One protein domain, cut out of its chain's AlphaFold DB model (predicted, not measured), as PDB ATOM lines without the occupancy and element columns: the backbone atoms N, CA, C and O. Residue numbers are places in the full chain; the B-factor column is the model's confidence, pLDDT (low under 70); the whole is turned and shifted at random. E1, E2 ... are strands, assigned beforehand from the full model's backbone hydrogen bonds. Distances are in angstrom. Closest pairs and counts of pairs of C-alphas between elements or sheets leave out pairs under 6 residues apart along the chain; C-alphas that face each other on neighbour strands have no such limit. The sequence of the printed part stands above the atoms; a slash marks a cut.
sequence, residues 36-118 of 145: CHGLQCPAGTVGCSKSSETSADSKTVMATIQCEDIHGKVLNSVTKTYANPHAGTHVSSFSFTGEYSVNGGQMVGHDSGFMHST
ATOM      1  N   CYS A  36     206.389 230.316 153.817       85.31
ATOM      2  CA  CYS A  36     206.606 229.467 154.975       85.31
ATOM      3  C   CYS A  36     205.717 229.966 156.111       85.31
ATOM      4  O   CYS A  36     206.035 230.953 156.769       85.31
ATOM      5  N   HIS A  37     204.563 229.331 156.324       85.44
ATOM      6  CA  HIS A  37     203.585 229.753 157.339       85.44
ATOM      7  C   HIS A  37     203.215 231.254 157.254       85.44
ATOM      8  O   HIS A  37     203.055 231.927 158.280       85.44
ATOM      9  N   GLY A  38     203.100 231.794 156.032       85.12
ATOM     10  CA  GLY A  38     202.839 233.213 155.778       85.12
ATOM     11  C   GLY A  38     204.053 234.136 155.945       85.12
ATOM     12  O   GLY A  38     203.888 235.359 155.972       85.12
ATOM     13  N   LEU A  39     205.264 233.586 156.101       89.12
ATOM     14  CA  LEU A  39     206.532 234.302 155.958       89.12
ATOM     15  C   LEU A  39     207.053 234.134 154.530       89.12
ATOM     16  O   LEU A  39     207.204 233.016 154.043       89.12
ATOM     17  N   GLN A  40     207.394 235.245 153.882       93.38
ATOM     18  CA  GLN A  40     207.986 235.214 152.551       93.38
ATOM     19  C   GLN A  40     209.489 234.907 152.649       93.38
ATOM     20  O   GLN A  40     210.257 235.679 153.233       93.38
ATOM     21  N   CYS A  41     209.901 233.762 152.110       89.81
ATOM     22  CA  CYS A  41     211.274 233.271 152.188       89.81
ATOM     23  C   CYS A  41     212.129 233.738 150.994       89.81
ATOM     24  O   CYS A  41     211.622 233.852 149.871       89.81
ATOM     25  N   PRO A  42     213.431 234.009 151.205       91.69
ATOM     26  CA  PRO A  42     214.349 234.370 150.128       91.69
ATOM     27  C   PRO A  42     214.638 233.182 149.196       91.69
ATOM     28  O   PRO A  42     214.431 232.019 149.547       91.69
ATOM     29  N   ALA A  43     215.163 233.472 148.002       87.50
ATOM     30  CA  ALA A  43     215.625 232.438 147.075       87.50
ATOM     31  C   ALA A  43     216.739 231.578 147.703       87.50
ATOM     32  O   ALA A  43     217.564 232.087 148.461       87.50
ATOM     33  N   GLY A  44     216.758 230.284 147.371       84.00
ATOM     34  CA  GLY A  44     217.675 229.305 147.971       84.00
ATOM     35  C   GLY A  44     217.157 228.672 149.266       84.00
ATOM     36  O   GLY A  44     217.823 227.797 149.814       84.00
ATOM     37  N   THR A  45     215.972 229.075 149.734       88.62
ATOM     38  CA  THR A  45     215.267 228.383 150.818       88.62
ATOM     39  C   THR A  45     214.800 227.025 150.332       88.62
ATOM     40  O   THR A  45     214.110 226.963 149.318       88.62
ATOM     41  N   VAL A  46     215.145 225.977 151.074       85.62
ATOM     42  CA  VAL A  46     214.690 224.602 150.837       85.62
ATOM     43  C   VAL A  46     214.016 223.965 152.039       85.62
ATOM     44  O   VAL A  46     213.364 222.936 151.886       85.62
ATOM     45  N   GLY A  47     214.173 224.570 153.213       86.94
ATOM     46  CA  GLY A  47     213.523 224.183 154.453       86.94
ATOM     47  C   GLY A  47     212.688 225.330 155.006       86.94
ATOM     48  O   GLY A  47     213.035 226.505 154.884       86.94
ATOM     49  N   CYS A  48     211.573 224.978 155.614       86.75
ATOM     50  CA  CYS A  48     210.682 225.867 156.330       86.75
ATOM     51  C   CYS A  48     210.355 225.204 157.656       86.75
ATOM     52  O   CYS A  48     209.785 224.117 157.664       86.75
ATOM     53  N   SER A  49     210.686 225.846 158.769       88.12
ATOM     54  CA  SER A  49     210.322 225.358 160.092       88.12
ATOM     55  C   SER A  49     209.491 226.384 160.845       88.12
ATOM     56  O   SER A  49     209.604 227.594 160.641       88.12
ATOM     57  N   LYS A  50     208.626 225.901 161.730       87.69
ATOM     58  CA  LYS A  50     207.922 226.710 162.712       87.69
ATOM     59  C   LYS A  50     207.947 225.996 164.048       87.69
ATOM     60  O   LYS A  50     207.410 224.904 164.175       87.69
ATOM     61  N   SER A  51     208.506 226.643 165.056       87.62
ATOM     62  CA  SER A  51     208.376 226.229 166.449       87.62
ATOM     63  C   SER A  51     207.422 227.163 167.179       87.62
ATOM     64  O   SER A  51     207.245 228.322 166.797       87.62
ATOM     65  N   SER A  52     206.731 226.677 168.200       85.94
ATOM     66  CA  SER A  52     205.923 227.525 169.077       85.94
ATOM     67  C   SER A  52     205.984 227.023 170.503       85.94
ATOM     68  O   SER A  52     205.847 225.825 170.718       85.94
ATOM     69  N   GLU A  53     206.152 227.938 171.450       87.56
ATOM     70  CA  GLU A  53     206.265 227.631 172.873       87.56
ATOM     71  C   GLU A  53     205.513 228.669 173.709       87.56
ATOM     72  O   GLU A  53     205.537 229.870 173.428       87.56
ATOM     73  N   THR A  54     204.819 228.213 174.744       84.81
ATOM     74  CA  THR A  54     204.194 229.086 175.745       84.81
ATOM     75  C   THR A  54     205.222 229.757 176.654       84.81
ATOM     76  O   THR A  54     206.182 229.117 177.074       84.81
ATOM     77  N   SER A  55     204.987 231.011 177.045       84.81
ATOM     78  CA  SER A  55     205.795 231.683 178.067       84.81
ATOM     79  C   SER A  55     205.726 230.961 179.417       84.81
ATOM     80  O   SER A  55     204.790 230.210 179.689       84.81
ATOM     81  N   ALA A  56     206.699 231.220 180.293       85.38
ATOM     82  CA  ALA A  56     206.777 230.590 181.615       85.38
ATOM     83  C   ALA A  56     205.512 230.806 182.467       85.38
ATOM     84  O   ALA A  56     205.133 229.950 183.255       85.38
ATOM     85  N   ASP A  57     204.831 231.938 182.287       85.88
ATOM     86  CA  ASP A  57     203.572 232.271 182.952       85.88
ATOM     87  C   ASP A  57     202.323 231.756 182.208       85.88
ATOM     88  O   ASP A  57     201.200 232.051 182.616       85.88
ATOM     89  N   SER A  58     202.498 231.001 181.118       82.44
ATOM     90  CA  SER A  58     201.437 230.418 180.283       82.44
ATOM     91  C   SER A  58     200.445 231.426 179.681       82.44
ATOM     92  O   SER A  58     199.379 231.033 179.203       82.44
ATOM     93  N   LYS A  59     200.755 232.732 179.672       86.31
ATOM     94  CA  LYS A  59     199.850 233.770 179.136       86.31
ATOM     95  C   LYS A  59     200.082 234.093 177.674       86.31
ATOM     96  O   LYS A  59     199.190 234.643 177.032       86.31
ATOM     97  N   THR A  60     201.262 233.796 177.146       86.12
ATOM     98  CA  THR A  60     201.603 234.087 175.752       86.12
ATOM     99  C   THR A  60     202.195 232.866 175.077       86.12
ATOM    100  O   THR A  60     202.688 231.966 175.749       86.12
ATOM    101  N   VAL A  61     202.125 232.833 173.753       85.81
ATOM    102  CA  VAL A  61     202.794 231.850 172.907       85.81
ATOM    103  C   VAL A  61     203.731 232.604 171.982       85.81
ATOM    104  O   VAL A  61     203.327 233.563 171.319       85.81
ATOM    105  N   MET A  62     204.980 232.170 171.949       90.31
ATOM    106  CA  MET A  62     206.007 232.666 171.056       90.31
ATOM    107  C   MET A  62     206.191 231.649 169.932       90.31
ATOM    108  O   MET A  62     206.585 230.516 170.182       90.31
ATOM    109  N   ALA A  63     205.891 232.047 168.699       87.31
ATOM    110  CA  ALA A  63     206.089 231.236 167.505       87.31
ATOM    111  C   ALA A  63     207.247 231.785 166.674       87.31
ATOM    112  O   ALA A  63     207.239 232.963 166.319       87.31
ATOM    113  N   THR A  64     208.208 230.935 166.326       91.00
ATOM    114  CA  THR A  64     209.349 231.287 165.475       91.00
ATOM    115  C   THR A  64     209.258 230.516 164.174       91.00
ATOM    116  O   THR A  64     209.131 229.300 164.199       91.00
ATOM    117  N   ILE A  65     209.308 231.224 163.051       90.94
ATOM    118  CA  ILE A  65     209.298 230.662 161.700       90.94
ATOM    119  C   ILE A  65     210.675 230.892 161.083       90.94
ATOM    120  O   ILE A  65     211.159 232.024 161.126       90.94
ATOM    121  N   GLN A  66     211.285 229.862 160.500       93.94
ATOM    122  CA  GLN A  66     212.614 229.931 159.891       93.94
ATOM    123  C   GLN A  66     212.594 229.388 158.462       93.94
ATOM    124  O   GLN A  66     212.001 228.349 158.183       93.94
ATOM    125  N   CYS A  67     213.263 230.106 157.564       92.62
ATOM    126  CA  CYS A  67     213.578 229.673 156.209       92.62
ATOM    127  C   CYS A  67     215.033 229.191 156.202       92.62
ATOM    128  O   CYS A  67     215.921 229.951 156.598       92.62
ATOM    129  N   GLU A  68     215.290 227.976 155.736       90.19
ATOM    130  CA  GLU A  68     216.597 227.318 155.802       90.19
ATOM    131  C   GLU A  68     217.095 226.921 154.408       90.19
ATOM    132  O   GLU A  68     216.296 226.586 153.531       90.19
ATOM    133  N   ASP A  69     218.409 226.966 154.185       85.12
ATOM    134  CA  ASP A  69     219.036 226.447 152.964       85.12
ATOM    135  C   ASP A  69     219.253 224.922 153.012       85.12
ATOM    136  O   ASP A  69     218.914 224.249 153.987       85.12
ATOM    137  N   ILE A  70     219.843 224.365 151.949       80.19
ATOM    138  CA  ILE A  70     220.143 222.925 151.822       80.19
ATOM    139  C   ILE A  70     221.051 222.360 152.921       80.19
ATOM    140  O   ILE A  70     221.112 221.147 153.095       80.19
ATOM    141  N   HIS A  71     221.767 223.216 153.645       79.88
ATOM    142  CA  HIS A  71     222.660 222.839 154.731       79.88
ATOM    143  C   HIS A  71     222.037 223.108 156.110       79.88
ATOM    144  O   HIS A  71     222.730 222.984 157.120       79.88
ATOM    145  N   GLY A  72     220.757 223.495 156.171       79.25
ATOM    146  CA  GLY A  72     220.078 223.872 157.411       79.25
ATOM    147  C   GLY A  72     220.493 225.248 157.940       79.25
ATOM    148  O   GLY A  72     220.260 225.566 159.105       79.25
ATOM    149  N   LYS A  73     221.142 226.091 157.126       87.12
ATOM    150  CA  LYS A  73     221.475 227.456 157.537       87.12
ATOM    151  C   LYS A  73     220.231 228.328 157.441       87.12
ATOM    152  O   LYS A  73     219.632 228.450 156.375       87.12
ATOM    153  N   VAL A  74     219.914 229.031 158.524       92.62
ATOM    154  CA  VAL A  74     218.822 230.008 158.552       92.62
ATOM    155  C   VAL A  74     219.137 231.186 157.623       92.62
ATOM    156  O   VAL A  74     220.091 231.938 157.839       92.62
ATOM    157  N   LEU A  75     218.317 231.353 156.589       92.50
ATOM    158  CA  LEU A  75     218.362 232.467 155.640       92.50
ATOM    159  C   LEU A  75     217.464 233.628 156.077       92.50
ATOM    160  O   LEU A  75     217.787 234.787 155.823       92.50
ATOM    161  N   ASN A  76     216.335 233.321 156.717       94.25
ATOM    162  CA  ASN A  76     215.411 234.304 157.277       94.25
ATOM    163  C   ASN A  76     214.683 233.716 158.495       94.25
ATOM    164  O   ASN A  76     214.444 232.512 158.545       94.25
ATOM    165  N   SER A  77     214.325 234.558 159.464       94.75
ATOM    166  CA  SER A  77     213.623 234.147 160.681       94.75
ATOM    167  C   SER A  77     212.717 235.261 161.189       94.75
ATOM    168  O   SER A  77     213.117 236.425 161.235       94.75
ATOM    169  N   VAL A  78     211.501 234.902 161.603       95.88
ATOM    170  CA  VAL A  78     210.567 235.818 162.263       95.88
ATOM    171  C   VAL A  78     209.975 235.155 163.492       95.88
ATOM    172  O   VAL A  78     209.414 234.063 163.417       95.88
ATOM    173  N   THR A  79     210.017 235.875 164.610       94.31
ATOM    174  CA  THR A  79     209.337 235.493 165.848       94.31
ATOM    175  C   THR A  79     208.117 236.380 166.064       94.31
ATOM    176  O   THR A  79     208.189 237.604 165.948       94.31
ATOM    177  N   LYS A  80     206.980 235.760 166.377       90.00
ATOM    178  CA  LYS A  80     205.725 236.431 166.719       90.00
ATOM    179  C   LYS A  80     205.254 235.959 168.083       90.00
ATOM    180  O   LYS A  80     205.262 234.764 168.358       90.00
ATOM    181  N   THR A  81     204.767 236.893 168.886       91.62
ATOM    182  CA  THR A  81     204.165 236.597 170.186       91.62
ATOM    183  C   THR A  81     202.683 236.925 170.142       91.62
ATOM    184  O   THR A  81     202.293 237.991 169.664       91.62
ATOM    185  N   TYR A  82     201.855 236.014 170.637       86.94
ATOM    186  CA  TYR A  82     200.411 236.194 170.750       86.94
ATOM    187  C   TYR A  82     199.913 235.722 172.117       86.94
ATOM    188  O   TYR A  82     200.603 234.990 172.824       86.94
ATOM    189  N   ALA A  83     198.725 236.174 172.518       87.81
ATOM    190  CA  ALA A  83     198.097 235.710 173.751       87.81
ATOM    191  C   ALA A  83     197.796 234.208 173.657       87.81
ATOM    192  O   ALA A  83     197.332 233.737 172.618       87.81
ATOM    193  N   ASN A  84     198.044 233.468 174.737       81.19
ATOM    194  CA  ASN A  84     197.702 232.057 174.814       81.19
ATOM    195  C   ASN A  84     196.174 231.920 174.940       81.19
ATOM    196  O   ASN A  84     195.622 232.349 175.958       81.19
ATOM    197  N   PRO A  85     195.475 231.337 173.947       75.25
ATOM    198  CA  PRO A  85     194.031 231.122 174.040       75.25
ATOM    199  C   PRO A  85     193.657 230.123 175.147       75.25
ATOM    200  O   PRO A  85     192.511 230.108 175.593       75.25
ATOM    201  N   HIS A  86     194.620 229.328 175.622       76.56
ATOM    202  CA  HIS A  86     194.469 228.355 176.698       76.56
ATOM    203  C   HIS A  86     195.315 228.775 177.903       76.56
ATOM    204  O   HIS A  86     196.336 228.166 178.219       76.56
ATOM    205  N   ALA A  87     194.914 229.871 178.552       68.75
ATOM    206  CA  ALA A  87     195.623 230.404 179.711       68.75
ATOM    207  C   ALA A  87     195.816 229.325 180.796       68.75
ATOM    208  O   ALA A  87     194.848 228.721 181.255       68.75
ATOM    209  N   GLY A  88     197.069 229.112 181.206       72.94
ATOM    210  CA  GLY A  88     197.453 228.089 182.190       72.94
ATOM    211  C   GLY A  88     197.910 226.751 181.596       72.94
ATOM    212  O   GLY A  88     198.356 225.887 182.347       72.94
ATOM    213  N   THR A  89     197.842 226.585 180.274       76.44
ATOM    214  CA  THR A  89     198.351 225.402 179.576       76.44
ATOM    215  C   THR A  89     199.702 225.693 178.939       76.44
ATOM    216  O   THR A  89     199.830 226.680 178.212       76.44
ATOM    217  N   HIS A  90     200.665 224.790 179.141       78.44
ATOM    218  CA  HIS A  90     201.936 224.805 178.431       78.44
ATOM    219  C   HIS A  90     201.843 223.999 177.132       78.44
ATOM    220  O   HIS A  90     201.415 222.842 177.112       78.44
ATOM    221  N   VAL A  91     202.247 224.622 176.029       75.19
ATOM    222  CA  VAL A  91     202.225 224.016 174.695       75.19
ATOM    223  C   VAL A  91     203.583 224.226 174.055       75.19
ATOM    224  O   VAL A  91     204.095 225.347 174.051       75.19
ATOM    225  N   SER A  92     204.129 223.153 173.485       80.38
ATOM    226  CA  SER A  92     205.290 223.199 172.606       80.38
ATOM    227  C   SER A  92     204.961 222.483 171.302       80.38
ATOM    228  O   SER A  92     204.355 221.415 171.290       80.38
ATOM    229  N   SER A  93     205.307 223.079 170.172       80.19
ATOM    230  CA  SER A  93     205.057 222.478 168.862       80.19
ATOM    231  C   SER A  93     206.172 222.809 167.893       80.19
ATOM    232  O   SER A  93     206.822 223.849 168.006       80.19
ATOM    233  N   PHE A  94     206.369 221.917 166.935       83.81
ATOM    234  CA  PHE A  94     207.337 222.045 165.868       83.81
ATOM    235  C   PHE A  94     206.732 221.513 164.569       83.81
ATOM    236  O   PHE A  94     206.145 220.437 164.538       83.81
ATOM    237  N   SER A  95     206.888 222.249 163.480       79.38
ATOM    238  CA  SER A  95     206.586 221.780 162.133       79.38
ATOM    239  C   SER A  95     207.736 222.115 161.207       79.38
ATOM    240  O   SER A  95     208.347 223.172 161.337       79.38
ATOM    241  N   PHE A  96     208.000 221.233 160.260       84.12
ATOM    242  CA  PHE A  96     209.018 221.364 159.242       84.12
ATOM    243  C   PHE A  96     208.459 220.925 157.891       84.12
ATOM    244  O   PHE A  96     207.725 219.946 157.771       84.12
ATOM    245  N   THR A  97     208.806 221.668 156.854       82.62
ATOM    246  CA  THR A  97     208.527 221.351 155.460       82.62
ATOM    247  C   THR A  97     209.800 221.592 154.673       82.62
ATOM    248  O   THR A  97     210.334 222.697 154.675       82.62
ATOM    249  N   GLY A  98     210.285 220.559 154.001       81.56
ATOM    250  CA  GLY A  98     211.461 220.609 153.154       81.56
ATOM    251  C   GLY A  98     211.112 220.204 151.734       81.56
ATOM    252  O   GLY A  98     210.361 219.258 151.513       81.56
ATOM    253  N   GLU A  99     211.685 220.894 150.760       70.31
ATOM    254  CA  GLU A  99     211.580 220.511 149.361       70.31
ATOM    255  C   GLU A  99     212.903 220.777 148.660       70.31
ATOM    256  O   GLU A  99     213.358 221.919 148.556       70.31
ATOM    257  N   TYR A 100     213.509 219.709 148.155       64.44
ATOM    258  CA  TYR A 100     214.748 219.796 147.404       64.44
ATOM    259  C   TYR A 100     214.734 218.807 146.242       64.44
ATOM    260  O   TYR A 100     214.276 217.667 146.352       64.44
ATOM    261  N   SER A 101     215.224 219.268 145.095       55.91
ATOM    262  CA  SER A 101     215.371 218.449 143.897       55.91
ATOM    263  C   SER A 101     216.824 218.017 143.756       55.91
ATOM    264  O   SER A 101     217.714 218.866 143.714       55.91
ATOM    265  N   VAL A 102     217.073 216.711 143.655       56.59
ATOM    266  CA  VAL A 102     218.411 216.157 143.402       56.59
ATOM    267  C   VAL A 102     218.345 215.357 142.106       56.59
ATOM    268  O   VAL A 102     217.584 214.400 142.010       56.59
ATOM    269  N   ASN A 103     219.107 215.768 141.086       52.94
ATOM    270  CA  ASN A 103     219.226 215.072 139.793       52.94
ATOM    271  C   ASN A 103     217.883 214.618 139.166       52.94
ATOM    272  O   ASN A 103     217.745 213.477 138.734       52.94
ATOM    273  N   GLY A 104     216.877 215.500 139.125       51.38
ATOM    274  CA  GLY A 104     215.582 215.223 138.481       51.38
ATOM    275  C   GLY A 104     214.566 214.446 139.329       51.38
ATOM    276  O   GLY A 104     213.452 214.220 138.861       51.38
ATOM    277  N   GLY A 105     214.908 214.073 140.567       52.31
ATOM    278  CA  GLY A 105     213.959 213.586 141.571       52.31
ATOM    279  C   GLY A 105     213.609 214.688 142.574       52.31
ATOM    280  O   GLY A 105     214.508 215.290 143.160       52.31
ATOM    281  N   GLN A 106     212.317 214.954 142.774       54.28
ATOM    282  CA  GLN A 106     211.822 215.865 143.810       54.28
ATOM    283  C   GLN A 106     211.636 215.083 145.115       54.28
ATOM    284  O   GLN A 106     210.902 214.095 145.141       54.28
ATOM    285  N   MET A 107     212.287 215.517 146.194       50.97
ATOM    286  CA  MET A 107     212.048 215.001 147.540       50.97
ATOM    287  C   MET A 107     211.333 216.069 148.363       50.97
ATOM    288  O   MET A 107     211.862 217.159 148.579       50.97
ATOM    289  N   VAL A 108     210.118 215.742 148.804       59.22
ATOM    290  CA  VAL A 108     209.317 216.558 149.720       59.22
ATOM    291  C   VAL A 108     209.329 215.863 151.078       59.22
ATOM    292  O   VAL A 108     208.883 214.722 151.187       59.22
ATOM    293  N   GLY A 109     209.865 216.531 152.094       60.81
ATOM    294  CA  GLY A 109     209.817 216.097 153.488       60.81
ATOM    295  C   GLY A 109     208.828 216.956 154.265       60.81
ATOM    296  O   GLY A 109     208.830 218.177 154.126       60.81
ATOM    297  N   HIS A 110     207.978 216.341 155.078       57.75
ATOM    298  CA  HIS A 110     207.098 217.061 155.990       57.75
ATOM    299  C   HIS A 110     207.119 216.363 157.344       57.75
ATOM    300  O   HIS A 110     206.680 215.220 157.451       57.75
ATOM    301  N   ASP A 111     207.584 217.070 158.368       59.72
ATOM    302  CA  ASP A 111     207.666 216.569 159.736       59.72
ATOM    303  C   ASP A 111     206.878 217.504 160.652       59.72
ATOM    304  O   ASP A 111     207.018 218.723 160.592       59.72
ATOM    305  N   SER A 112     206.031 216.962 161.519       52.12
ATOM    306  CA  SER A 112     205.285 217.761 162.494       52.12
ATOM    307  C   SER A 112     205.235 217.048 163.835       52.12
ATOM    308  O   SER A 112     204.773 215.914 163.903       52.12
ATOM    309  N   GLY A 113     205.682 217.724 164.892       58.44
ATOM    310  CA  GLY A 113     205.607 217.280 166.279       58.44
ATOM    311  C   GLY A 113     204.770 218.249 167.115       58.44
ATOM    312  O   GLY A 113     204.948 219.466 167.055       58.44
ATOM    313  N   PHE A 114     203.849 217.718 167.915       43.97
ATOM    314  CA  PHE A 114     203.011 218.503 168.818       43.97
ATOM    315  C   PHE A 114     203.095 217.918 170.224       43.97
ATOM    316  O   PHE A 114     202.690 216.783 170.439       43.97
ATOM    317  N   MET A 115     203.608 218.693 171.178       52.59
ATOM    318  CA  MET A 115     203.700 218.304 172.582       52.59
ATOM    319  C   MET A 115     202.767 219.171 173.427       52.59
ATOM    320  O   MET A 115     202.957 220.380 173.590       52.59
ATOM    321  N   HIS A 116     201.756 218.530 174.005       43.31
ATOM    322  CA  HIS A 116     200.878 219.138 174.992       43.31
ATOM    323  C   HIS A 116     201.323 218.676 176.380       43.31
ATOM    324  O   HIS A 116     201.172 217.506 176.713       43.31
ATOM    325  N   SER A 117     201.898 219.573 177.188       43.81
ATOM    326  CA  SER A 117     202.249 219.253 178.575       43.81
ATOM    327  C   SER A 117     201.264 219.941 179.511       43.81
ATOM    328  O   SER A 117     201.358 221.135 179.799       43.81
ATOM    329  N   THR A 118     200.294 219.178 180.006       40.12
ATOM    330  CA  THR A 118     199.470 219.587 181.143       40.12
ATOM    331  C   THR A 118     200.188 219.169 182.420       40.12
ATOM    332  O   THR A 118     199.947 218.079 182.919       40.12
TER     333      THR A 118
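This is residues 36 to 118 of the 145 residues of an uncharacterized protein of Photinus pyralis (UniProt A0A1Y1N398). The model is one long, narrow sheet of five strands, twisted, with no named helix over either of its faces. The three shorter strands E1, E2 and E3 lie side by side, and the long hairpin of E4 and E5 continues the sheet beyond E1; the strands run along the longest axis, and residues 36 to 46, which come before E1, loop off one face of the sheet. The printed part has 83 residues with five named strands, E1 to E5 along the chain, in the sheet order E3 - E2 - E1 - E4 - E5, all antiparallel. The class is all strand. The whole is loose, with a radius of gyration of the C-alphas of 14.8 A, and a rod with spans of 49 by 21 by 18 A.

Inner strand E1, residues 47 to 54, has E2, residues 60 to 68, as an antiparallel neighbour at 167 degrees; C-alphas 63 and 52 face each other at 4.0 A, and N 64 and O 51 are within hydrogen-bond range at 2.8 A. E1 and E2 are a hairpin. E2 and edge strand E3, residues 74 to 83, are a hairpin too, antiparallel at 165 degrees, with N 63 and O 80 at 2.8 A. E1, E2 and E3 are a meander, each strand the antiparallel neighbour of the one before. E1 is also the antiparallel neighbour of E4, residues 90 to 102, at 178 degrees, with N 50 and O 95 at 2.8 A. E1 to E4 are a Greek key, a meander whose first strand is the antiparallel neighbour of the fourth. E3 and E4 are apart. E4 forms a hairpin with the other edge strand E5, residues 105 to 117, at 175 degrees, with N 96 and O 111 at 2.7 A. E5 is apart from E2 and E3.

E4 spans 39.7 A from first to last C-alpha and E5 39.2 A. E3 spans 26.3 A, E2 25.9 A and E1 23.8 A. E1 begins at C-alpha 47, (213.523, 224.183, 154.453). E4 ends at C-alpha 102, (218.411, 216.157, 143.402), and E5 ends at C-alpha 117, (202.249, 219.253, 178.575).

The two C-alphas farthest apart are those of Gly 88 and Asn 103, 49.4 A. The printed part has no cut. The links E1 to E2, E2 to E3 and E4 to E5 are tight, and E3 to E4 is short. The mean pLDDT of the printed part is 78.1; residue 87 and residues 100 to 118 are under 70, and the mean of E5 is 53.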